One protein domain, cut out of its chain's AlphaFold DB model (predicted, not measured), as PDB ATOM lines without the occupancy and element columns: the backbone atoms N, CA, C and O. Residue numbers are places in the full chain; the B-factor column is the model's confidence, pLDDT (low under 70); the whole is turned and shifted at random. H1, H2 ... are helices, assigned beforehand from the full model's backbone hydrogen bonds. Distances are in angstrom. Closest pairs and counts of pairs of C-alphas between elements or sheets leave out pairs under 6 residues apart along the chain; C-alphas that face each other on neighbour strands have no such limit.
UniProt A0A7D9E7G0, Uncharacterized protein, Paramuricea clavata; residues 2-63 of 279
ATOM      1  N   LEU A   2     -37.586 -27.781 -54.149       93.69
ATOM      2  CA  LEU A   2     -36.663 -27.340 -53.084       93.69
ATOM      3  C   LEU A   2     -36.055 -25.957 -53.370       93.69
ATOM      4  O   LEU A   2     -36.144 -25.068 -52.536       93.69
ATOM      5  N   GLU A   3     -35.507 -25.757 -54.569       91.12
ATOM      6  CA  GLU A   3     -34.951 -24.460 -54.980       91.12
ATOM      7  C   GLU A   3     -35.992 -23.338 -54.938       91.12
ATOM      8  O   GLU A   3     -35.701 -22.251 -54.456       91.12
ATOM      9  N   THR A   4     -37.226 -23.610 -55.380       92.56
ATOM     10  CA  THR A   4     -38.342 -22.658 -55.287       92.56
ATOM     11  C   THR A   4     -38.633 -22.291 -53.832       92.56
ATOM     12  O   THR A   4     -38.802 -21.117 -53.526       92.56
ATOM     13  N   ALA A   5     -38.655 -23.276 -52.931       93.88
ATOM     14  CA  ALA A   5     -38.883 -23.057 -51.505       93.88
ATOM     15  C   ALA A   5     -37.789 -22.177 -50.881       93.88
ATOM     16  O   ALA A   5     -38.094 -21.231 -50.164       93.88
ATOM     17  N   LEU A   6     -36.521 -22.461 -51.200       91.81
ATOM     18  CA  LEU A   6     -35.373 -21.696 -50.711       91.81
ATOM     19  C   LEU A   6     -35.371 -20.261 -51.245       91.81
ATOM     20  O   LEU A   6     -35.217 -19.327 -50.461       91.81
ATOM     21  N   ALA A   7     -35.581 -20.087 -52.553       90.31
ATOM     22  CA  ALA A   7     -35.598 -18.776 -53.198       90.31
ATOM     23  C   ALA A   7     -36.705 -17.880 -52.628       90.31
ATOM     24  O   ALA A   7     -36.469 -16.709 -52.358       90.31
ATOM     25  N   LYS A   8     -37.896 -18.445 -52.387       92.31
ATOM     26  CA  LYS A   8     -39.019 -17.700 -51.808       92.31
ATOM     27  C   LYS A   8     -38.852 -17.362 -50.324       92.31
ATOM     28  O   LYS A   8     -39.477 -16.423 -49.848       92.31
ATOM     29  N   SER A   9     -38.053 -18.123 -49.582       89.56
ATOM     30  CA  SER A   9     -37.840 -17.888 -48.150       89.56
ATOM     31  C   SER A   9     -36.807 -16.807 -47.834       89.56
ATOM     32  O   SER A   9     -36.588 -16.552 -46.654       89.56
ATOM     33  N   CYS A  10     -36.158 -16.197 -48.838       80.56
ATOM     34  CA  CYS A  10     -35.157 -15.132 -48.660       80.56
ATOM     35  C   CYS A  10     -34.127 -15.440 -47.552       80.56
ATOM     36  O   CYS A  10     -33.771 -14.580 -46.747       80.56
ATOM     37  N   ILE A  11     -33.679 -16.697 -47.481       83.00
ATOM     38  CA  ILE A  11     -32.854 -17.197 -46.378       83.00
ATOM     39  C   ILE A  11     -31.483 -16.521 -46.423       83.00
ATOM     40  O   ILE A  11     -30.749 -16.652 -47.405       83.00
ATOM     41  N   THR A  12     -31.111 -15.837 -45.343       76.50
ATOM     42  CA  THR A  12     -29.804 -15.190 -45.228       76.50
ATOM     43  C   THR A  12     -28.672 -16.223 -45.194       76.50
ATOM     44  O   THR A  12     -28.830 -17.365 -44.745       76.50
ATOM     45  N   GLY A  13     -27.481 -15.828 -45.653       70.44
ATOM     46  CA  GLY A  13     -26.295 -16.695 -45.638       70.44
ATOM     47  C   GLY A  13     -25.875 -17.156 -44.233       70.44
ATOM     48  O   GLY A  13     -25.229 -18.193 -44.102       70.44
ATOM     49  N   SER A  14     -26.277 -16.425 -43.189       72.50
ATOM     50  CA  SER A  14     -25.986 -16.726 -41.783       72.50
ATOM     51  C   SER A  14     -26.942 -17.740 -41.146       72.50
ATOM     52  O   SER A  14     -26.583 -18.335 -40.130       72.50
ATOM     53  N   CYS A  15     -28.125 -17.976 -41.726       79.44
ATOM     54  CA  CYS A  15     -29.104 -18.921 -41.192       79.44
ATOM     55  C   CYS A  15     -28.648 -20.371 -41.426       79.44
ATOM     56  O   CYS A  15     -28.566 -20.834 -42.573       79.44
ATOM     57  N   LYS A  16     -28.348 -21.069 -40.322       78.94
ATOM     58  CA  LYS A  16     -27.835 -22.449 -40.305       78.94
ATOM     59  C   LYS A  16     -28.820 -23.466 -39.738       78.94
ATOM     60  O   LYS A  16     -28.603 -24.645 -39.968       78.94
ATOM     61  N   GLN A  17     -29.869 -23.063 -39.025       82.12
ATOM     62  CA  GLN A  17     -30.899 -23.990 -38.547       82.12
ATOM     63  C   GLN A  17     -32.239 -23.654 -39.189       82.12
ATOM     64  O   GLN A  17     -32.559 -22.491 -39.422       82.12
ATOM     65  N   ILE A  18     -33.028 -24.684 -39.493       82.25
ATOM     66  CA  ILE A  18     -34.374 -24.491 -40.051       82.25
ATOM     67  C   ILE A  18     -35.299 -23.903 -38.983       82.25
ATOM     68  O   ILE A  18     -36.210 -23.148 -39.297       82.25
ATOM     69  N   GLU A  19     -35.048 -24.246 -37.723       84.12
ATOM     70  CA  GLU A  19     -35.784 -23.790 -36.550       84.12
ATOM     71  C   GLU A  19     -35.691 -22.268 -36.336       84.12
ATOM     72  O   GLU A  19     -36.585 -21.699 -35.720       84.12
ATOM     73  N   ASP A  20     -34.672 -21.611 -36.904       85.62
ATOM     74  CA  ASP A  20     -34.506 -20.152 -36.850       85.62
ATOM     75  C   ASP A  20     -35.390 -19.418 -37.877       85.62
ATOM     76  O   ASP A  20     -35.477 -18.189 -37.868       85.62
ATOM     77  N   LEU A  21     -36.015 -20.145 -38.811       87.00
ATOM     78  CA  LEU A  21     -36.860 -19.552 -39.842       87.00
ATOM     79  C   LEU A  21     -38.294 -19.357 -39.340       87.00
ATOM     80  O   LEU A  21     -38.827 -20.224 -38.641       87.00
ATOM     81  N   PRO A  22     -38.980 -18.290 -39.790       88.19
ATOM     82  CA  PRO A  22     -40.405 -18.128 -39.545       88.19
ATOM     83  C   PRO A  22     -41.190 -19.378 -39.961       88.19
ATOM     84  O   PRO A  22     -40.926 -19.994 -41.005       88.19
ATOM     85  N   SER A  23     -42.145 -19.778 -39.121       86.88
ATOM     86  CA  SER A  23     -42.935 -21.002 -39.326       86.88
ATOM     87  C   SER A  23     -43.811 -20.954 -40.586       86.88
ATOM     88  O   SER A  23     -44.076 -21.988 -41.197       86.88
ATOM     89  N   ASP A  24     -44.188 -19.749 -41.004       87.62
ATOM     90  CA  ASP A  24     -44.944 -19.413 -42.208       87.62
ATOM     91  C   ASP A  24     -44.057 -19.227 -43.452       87.62
ATOM     92  O   ASP A  24     -44.570 -19.052 -44.560       87.62
ATOM     93  N   SER A  25     -42.729 -19.304 -43.308       91.31
ATOM     94  CA  SER A  25     -41.832 -19.185 -44.454       91.31
ATOM     95  C   SER A  25     -42.036 -20.353 -45.441       91.31
ATOM     96  O   SER A  25     -42.232 -21.501 -45.021       91.31
ATOM     97  N   PRO A  26     -41.942 -20.119 -46.765       93.69
ATOM     98  CA  PRO A  26     -42.157 -21.153 -47.784       93.69
ATOM     99  C   PRO A  26     -41.317 -22.427 -47.600       93.69
ATOM    100  O   PRO A  26     -41.797 -23.537 -47.831       93.69
ATOM    101  N   PHE A  27     -40.070 -22.299 -47.146       94.50
ATOM    102  CA  PHE A  27     -39.193 -23.421 -46.829       94.50
ATOM    103  C   PHE A  27     -39.634 -24.179 -45.569       94.50
ATOM    104  O   PHE A  27     -39.664 -25.412 -45.592       94.50
ATOM    105  N   SER A  28     -40.053 -23.488 -44.504       93.62
ATOM    106  CA  SER A  28     -40.631 -24.126 -43.309       93.62
ATOM    107  C   SER A  28     -41.912 -24.899 -43.645       93.62
ATOM    108  O   SER A  28     -42.069 -26.058 -43.236       93.62
ATOM    109  N   LEU A  29     -42.792 -24.318 -44.467       94.88
ATOM    110  CA  LEU A  29     -44.005 -24.973 -44.966       94.88
ATOM    111  C   LEU A  29     -43.677 -26.190 -45.842       94.88
ATOM    112  O   LEU A  29     -44.249 -27.265 -45.647       94.88
ATOM    113  N   TYR A  30     -42.703 -26.064 -46.745       96.12
ATOM    114  CA  TYR A  30     -42.202 -27.164 -47.571       96.12
ATOM    115  C   TYR A  30     -41.734 -28.351 -46.714       96.12
ATOM    116  O   TYR A  30     -42.182 -29.482 -46.922       96.12
ATOM    117  N   ILE A  31     -40.892 -28.111 -45.704       96.12
ATOM    118  CA  ILE A  31     -40.416 -29.158 -44.785       96.12
ATOM    119  C   ILE A  31     -41.574 -29.779 -43.995       96.12
ATOM    120  O   ILE A  31     -41.624 -31.003 -43.828       96.12
ATOM    121  N   THR A  32     -42.521 -28.959 -43.541       96.00
ATOM    122  CA  THR A  32     -43.702 -29.407 -42.794       96.00
ATOM    123  C   THR A  32     -44.580 -30.330 -43.636       96.00
ATOM    124  O   THR A  32     -44.972 -31.402 -43.172       96.00
ATOM    125  N   VAL A  33     -44.825 -29.987 -44.901       96.88
ATOM    126  CA  VAL A  33     -45.581 -30.831 -45.836       96.88
ATOM    127  C   VAL A  33     -44.856 -32.145 -46.122       96.88
ATOM    128  O   VAL A  33     -45.476 -33.211 -46.063       96.88
ATOM    129  N   LEU A  34     -43.539 -32.107 -46.359       97.12
ATOM    130  CA  LEU A  34     -42.749 -33.327 -46.549       97.12
ATOM    131  C   LEU A  34     -42.843 -34.267 -45.335       97.12
ATOM    132  O   LEU A  34     -42.958 -35.487 -45.498       97.12
ATOM    133  N   LYS A  35     -42.821 -33.710 -44.119       96.31
ATOM    134  CA  LYS A  35     -42.894 -34.473 -42.867       96.31
ATOM    135  C   LYS A  35     -44.298 -35.013 -42.593       96.31
ATOM    136  O   LYS A  35     -44.437 -36.199 -42.307       96.31
ATOM    137  N   ASN A  36     -45.324 -34.174 -42.694       96.31
ATOM    138  CA  ASN A  36     -46.656 -34.487 -42.172       96.31
ATOM    139  C   ASN A  36     -47.575 -35.100 -43.240       96.31
ATOM    140  O   ASN A  36     -48.277 -36.073 -42.959       96.31
ATOM    141  N   GLN A  37     -47.531 -34.578 -44.471       95.25
ATOM    142  CA  GLN A  37     -48.428 -34.995 -45.556       95.25
ATOM    143  C   GLN A  37     -47.830 -36.133 -46.389       95.25
ATOM    144  O   GLN A  37     -48.480 -37.160 -46.620       95.25
ATOM    145  N   LEU A  38     -46.569 -35.985 -46.812       95.25
ATOM    146  CA  LEU A  38     -45.868 -37.008 -47.597       95.25
ATOM    147  C   LEU A  38     -45.231 -38.084 -46.707       95.25
ATOM    148  O   LEU A  38     -45.055 -39.215 -47.151       95.25
ATOM    149  N   ARG A  39     -44.913 -37.764 -45.446       96.31
ATOM    150  CA  ARG A  39     -44.270 -38.682 -44.487       96.31
ATOM    151  C   ARG A  39     -42.940 -39.253 -45.001       96.31
ATOM    152  O   ARG A  39     -42.583 -40.397 -44.723       96.31
ATOM    153  N   VAL A  40     -42.169 -38.435 -45.724       95.81
ATOM    154  CA  VAL A  40     -40.860 -38.800 -46.302       95.81
ATOM    155  C   VAL A  40     -39.712 -38.440 -45.355       95.81
ATOM    156  O   VAL A  40     -38.858 -37.601 -45.637       95.81
ATOM    157  N   GLY A  41     -39.690 -39.087 -44.184       95.38
ATOM    158  CA  GLY A  41     -38.782 -38.740 -43.083       95.38
ATOM    159  C   GLY A  41     -37.286 -38.798 -43.427       95.38
ATOM    160  O   GLY A  41     -36.515 -37.977 -42.932       95.38
ATOM    161  N   ARG A  42     -36.862 -39.717 -44.309       95.50
ATOM    162  CA  ARG A  42     -35.457 -39.813 -44.753       95.50
ATOM    163  C   ARG A  42     -35.037 -38.599 -45.576       95.50
ATOM    164  O   ARG A  42     -33.972 -38.043 -45.315       95.50
ATOM    165  N   LEU A  43     -35.882 -38.174 -46.517       96.50
ATOM    166  CA  LEU A  43     -35.664 -36.958 -47.297       96.50
ATOM    167  C   LEU A  43     -35.611 -35.731 -46.380       96.50
ATOM    168  O   LEU A  43     -34.659 -34.960 -46.459       96.50
ATOM    169  N   VAL A  44     -36.571 -35.588 -45.457       96.31
ATOM    170  CA  VAL A  44     -36.602 -34.473 -44.492       96.31
ATOM    171  C   VAL A  44     -35.322 -34.421 -43.658       96.31
ATOM    172  O   VAL A  44     -34.714 -33.359 -43.536       96.31
ATOM    173  N   LYS A  45     -34.878 -35.565 -43.119       95.62
ATOM    174  CA  LYS A  45     -33.626 -35.649 -42.356       95.62
ATOM    175  C   LYS A  45     -32.432 -35.233 -43.213       95.62
ATOM    176  O   LYS A  45     -31.603 -34.462 -42.747       95.62
ATOM    177  N   ARG A  46     -32.359 -35.695 -44.466       95.94
ATOM    178  CA  ARG A  46     -31.246 -35.355 -45.360       95.94
ATOM    179  C   ARG A  46     -31.225 -33.873 -45.730       95.94
ATOM    180  O   ARG A  46     -30.143 -33.298 -45.751       95.94
ATOM    181  N   ILE A  47     -32.383 -33.259 -45.981       95.31
ATOM    182  CA  ILE A  47     -32.480 -31.817 -46.256       95.31
ATOM    183  C   ILE A  47     -32.048 -31.012 -45.029       95.31
ATOM    184  O   ILE A  47     -31.249 -30.096 -45.180       95.31
ATOM    185  N   ARG A  48     -32.506 -31.386 -43.825       93.50
ATOM    186  CA  ARG A  48     -32.072 -30.764 -42.560       93.50
ATOM    187  C   ARG A  48     -30.559 -30.832 -42.387       93.50
ATOM    188  O   ARG A  48     -29.930 -29.811 -42.167       93.50
ATOM    189  N   THR A  49     -29.967 -32.014 -42.555       93.31
ATOM    190  CA  THR A  49     -28.510 -32.179 -42.470       93.31
ATOM    191  C   THR A  49     -27.782 -31.297 -43.486       93.31
ATOM    192  O   THR A  49     -26.902 -30.540 -43.097       93.31
ATOM    193  N   TRP A  50     -28.189 -31.325 -44.758       93.94
ATOM    194  CA  TRP A  50     -27.576 -30.495 -45.803       93.94
ATOM    195  C   TRP A  50     -27.710 -28.990 -45.522       93.94
ATOM    196  O   TRP A  50     -26.771 -28.228 -45.750       93.94
ATOM    197  N   PHE A  51     -28.857 -28.555 -45.000       91.94
ATOM    198  CA  PHE A  51     -29.083 -27.165 -44.616       91.94
ATOM    199  C   PHE A  51     -28.164 -26.751 -43.459       91.94
ATOM    200  O   PHE A  51     -27.470 -25.740 -43.563       91.94
ATOM    201  N   ASN A  52     -28.084 -27.586 -42.419       89.12
ATOM    202  CA  ASN A  52     -27.270 -27.354 -41.225       89.12
ATOM    203  C   ASN A  52     -25.762 -27.373 -41.506       89.12
ATOM    204  O   ASN A  52     -24.990 -26.682 -40.843       89.12
ATOM    205  N   GLU A  53     -25.339 -28.108 -42.532       89.38
ATOM    206  CA  GLU A  53     -23.963 -28.108 -43.039       89.38
ATOM    207  C   GLU A  53     -23.614 -26.841 -43.848       89.38
ATOM    208  O   GLU A  53     -22.499 -26.722 -44.363       89.38
ATOM    209  N   GLY A  54     -24.539 -25.879 -43.948       86.75
ATOM    210  CA  GLY A  54     -24.354 -24.617 -44.660       86.75
ATOM    211  C   GLY A  54     -24.631 -24.714 -46.157       86.75
ATOM    212  O   GLY A  54     -24.099 -23.910 -46.916       86.75
ATOM    213  N   ARG A  55     -25.437 -25.696 -46.596       89.19
ATOM    214  CA  ARG A  55     -25.812 -25.901 -48.009       89.19
ATOM    215  C   ARG A  55     -24.590 -26.066 -48.924       89.19
ATOM    216  O   ARG A  55     -24.554 -25.550 -50.039       89.19
ATOM    217  N   LYS A  56     -23.562 -26.772 -48.437       84.56
ATOM    218  CA  LYS A  56     -22.322 -27.031 -49.182       84.56
ATOM    219  C   LYS A  56     -22.619 -27.877 -50.421       84.56
ATOM    220  O   LYS A  56     -22.936 -29.059 -50.309       84.56
ATOM    221  N   GLY A  57     -22.487 -27.262 -51.593       87.69
ATOM    222  CA  GLY A  57     -22.741 -27.908 -52.878       87.69
ATOM    223  C   GLY A  57     -24.224 -28.200 -53.156       87.69
ATOM    224  O   GLY A  57     -25.096 -27.960 -52.309       87.69
ATOM    225  N   PRO A  58     -24.531 -28.717 -54.360       90.44
ATOM    226  CA  PRO A  58     -25.897 -29.033 -54.752       90.44
ATOM    227  C   PRO A  58     -26.475 -30.151 -53.881       90.44
ATOM    228  O   PRO A  58     -25.808 -31.141 -53.567       90.44
ATOM    229  N   PHE A  59     -27.748 -30.014 -53.511       93.56
ATOM    230  CA  PHE A  59     -28.450 -31.058 -52.775       93.56
ATOM    231  C   PHE A  59     -28.591 -32.318 -53.638       93.56
ATOM    232  O   PHE A  59     -29.125 -32.266 -54.744       93.56
ATOM    233  N   SER A  60     -28.167 -33.464 -53.105       91.44
ATOM    234  CA  SER A  60     -28.309 -34.764 -53.762       91.44
ATOM    235  C   SER A  60     -28.992 -35.773 -52.844       91.44
ATOM    236  O   SER A  60     -28.654 -35.912 -51.661       91.44
ATOM    237  N   TYR A  61     -29.972 -36.486 -53.401       94.50
ATOM    238  CA  TYR A  61     -30.743 -37.504 -52.702       94.50
ATOM    239  C   TYR A  61     -31.216 -38.599 -53.657       94.50
ATOM    240  O   TYR A  61     -31.770 -38.319 -54.719       94.50
ATOM    241  N   ARG A  62     -31.044 -39.861 -53.249       92.38
ATOM    242  CA  ARG A  62     -31.544 -41.021 -53.989       92.38
ATOM    243  C   ARG A  62     -32.921 -41.414 -53.466       92.38
ATOM    244  O   ARG A  62     -33.031 -41.972 -52.376       92.38
ATOM    245  N   PHE A  63     -33.949 -41.164 -54.269       92.31
ATOM    246  CA  PHE A  63     -35.312 -41.594 -53.971       92.31
ATOM    247  C   PHE A  63     -35.452 -43.115 -54.029       92.31
ATOM    248  O   PHE A  63     -34.898 -43.788 -54.900       92.31
TER     249      PHE A  63
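AT A GLANCE: This is residues 2 to 63 of the 279 residues of an uncharacterized protein of Paramuricea clavata (UniProt A0A7D9E7G0). Two helices, H2 and H3, make a V that is joined at its narrow end by a tight link, and the short helix H1 packs on H2 near its first residues, at the open end of the V. Residues 9 to 25, with no named element, loop across that open end, and residues 53 to 63 fold back beside H3. The printed part has 62 residues with three named helices, H1, H2 and H3 in that order, and no named strand; its class is all helix, though the helices hold 30 of the 62 residues, under half. The whole is compact and rounded, with a radius of gyration of the C-alphas of 11.0 A and spans of 28 by 26 by 19 A.

HOW THE PARTS SIT: Begin at H1, residues 2 to 8, and look from it to H2, residues 26 to 36: they touch, and their closest C-alphas are those of Ala 5 and Phe 27, 4.7 A apart. They form a helical hairpin, running opposite ways at a tilt of 37 degrees, only just steep. Go on to H3, residues 41 to 52, which touches H2 with residues 41 to 44 alone; the closest C-alphas, those of Lys 35 and Gly 41, are 5.9 A apart. H2 and H3 are also a helical hairpin, with a shallow tilt of 31 degrees, opposite ways. H1 and H3 are apart. In H1, H2 and H3 every O i to N i+4 pair is within hydrogen-bond range.

IN THESE COORDINATES: Find C-alpha 2 at (-36.663, -27.340, -53.084); from there H1 runs 10.0 A to C-alpha 8. H2 starts at C-alpha 26, at (-42.157, -21.153, -47.784), and measures 15.2 A. H3, the longest helix with 12 residues, runs 16.3 A to C-alpha 52 at (-27.270, -27.354, -41.225).

THE WHOLE: The C-alphas of Ser 14 and Phe 63 are the two farthest apart, 29.2 A. The link from H1 to H2 is long, with 17 residues. The printed part has no cut; its mean pLDDT is 90.5, and no printed residue is under 70.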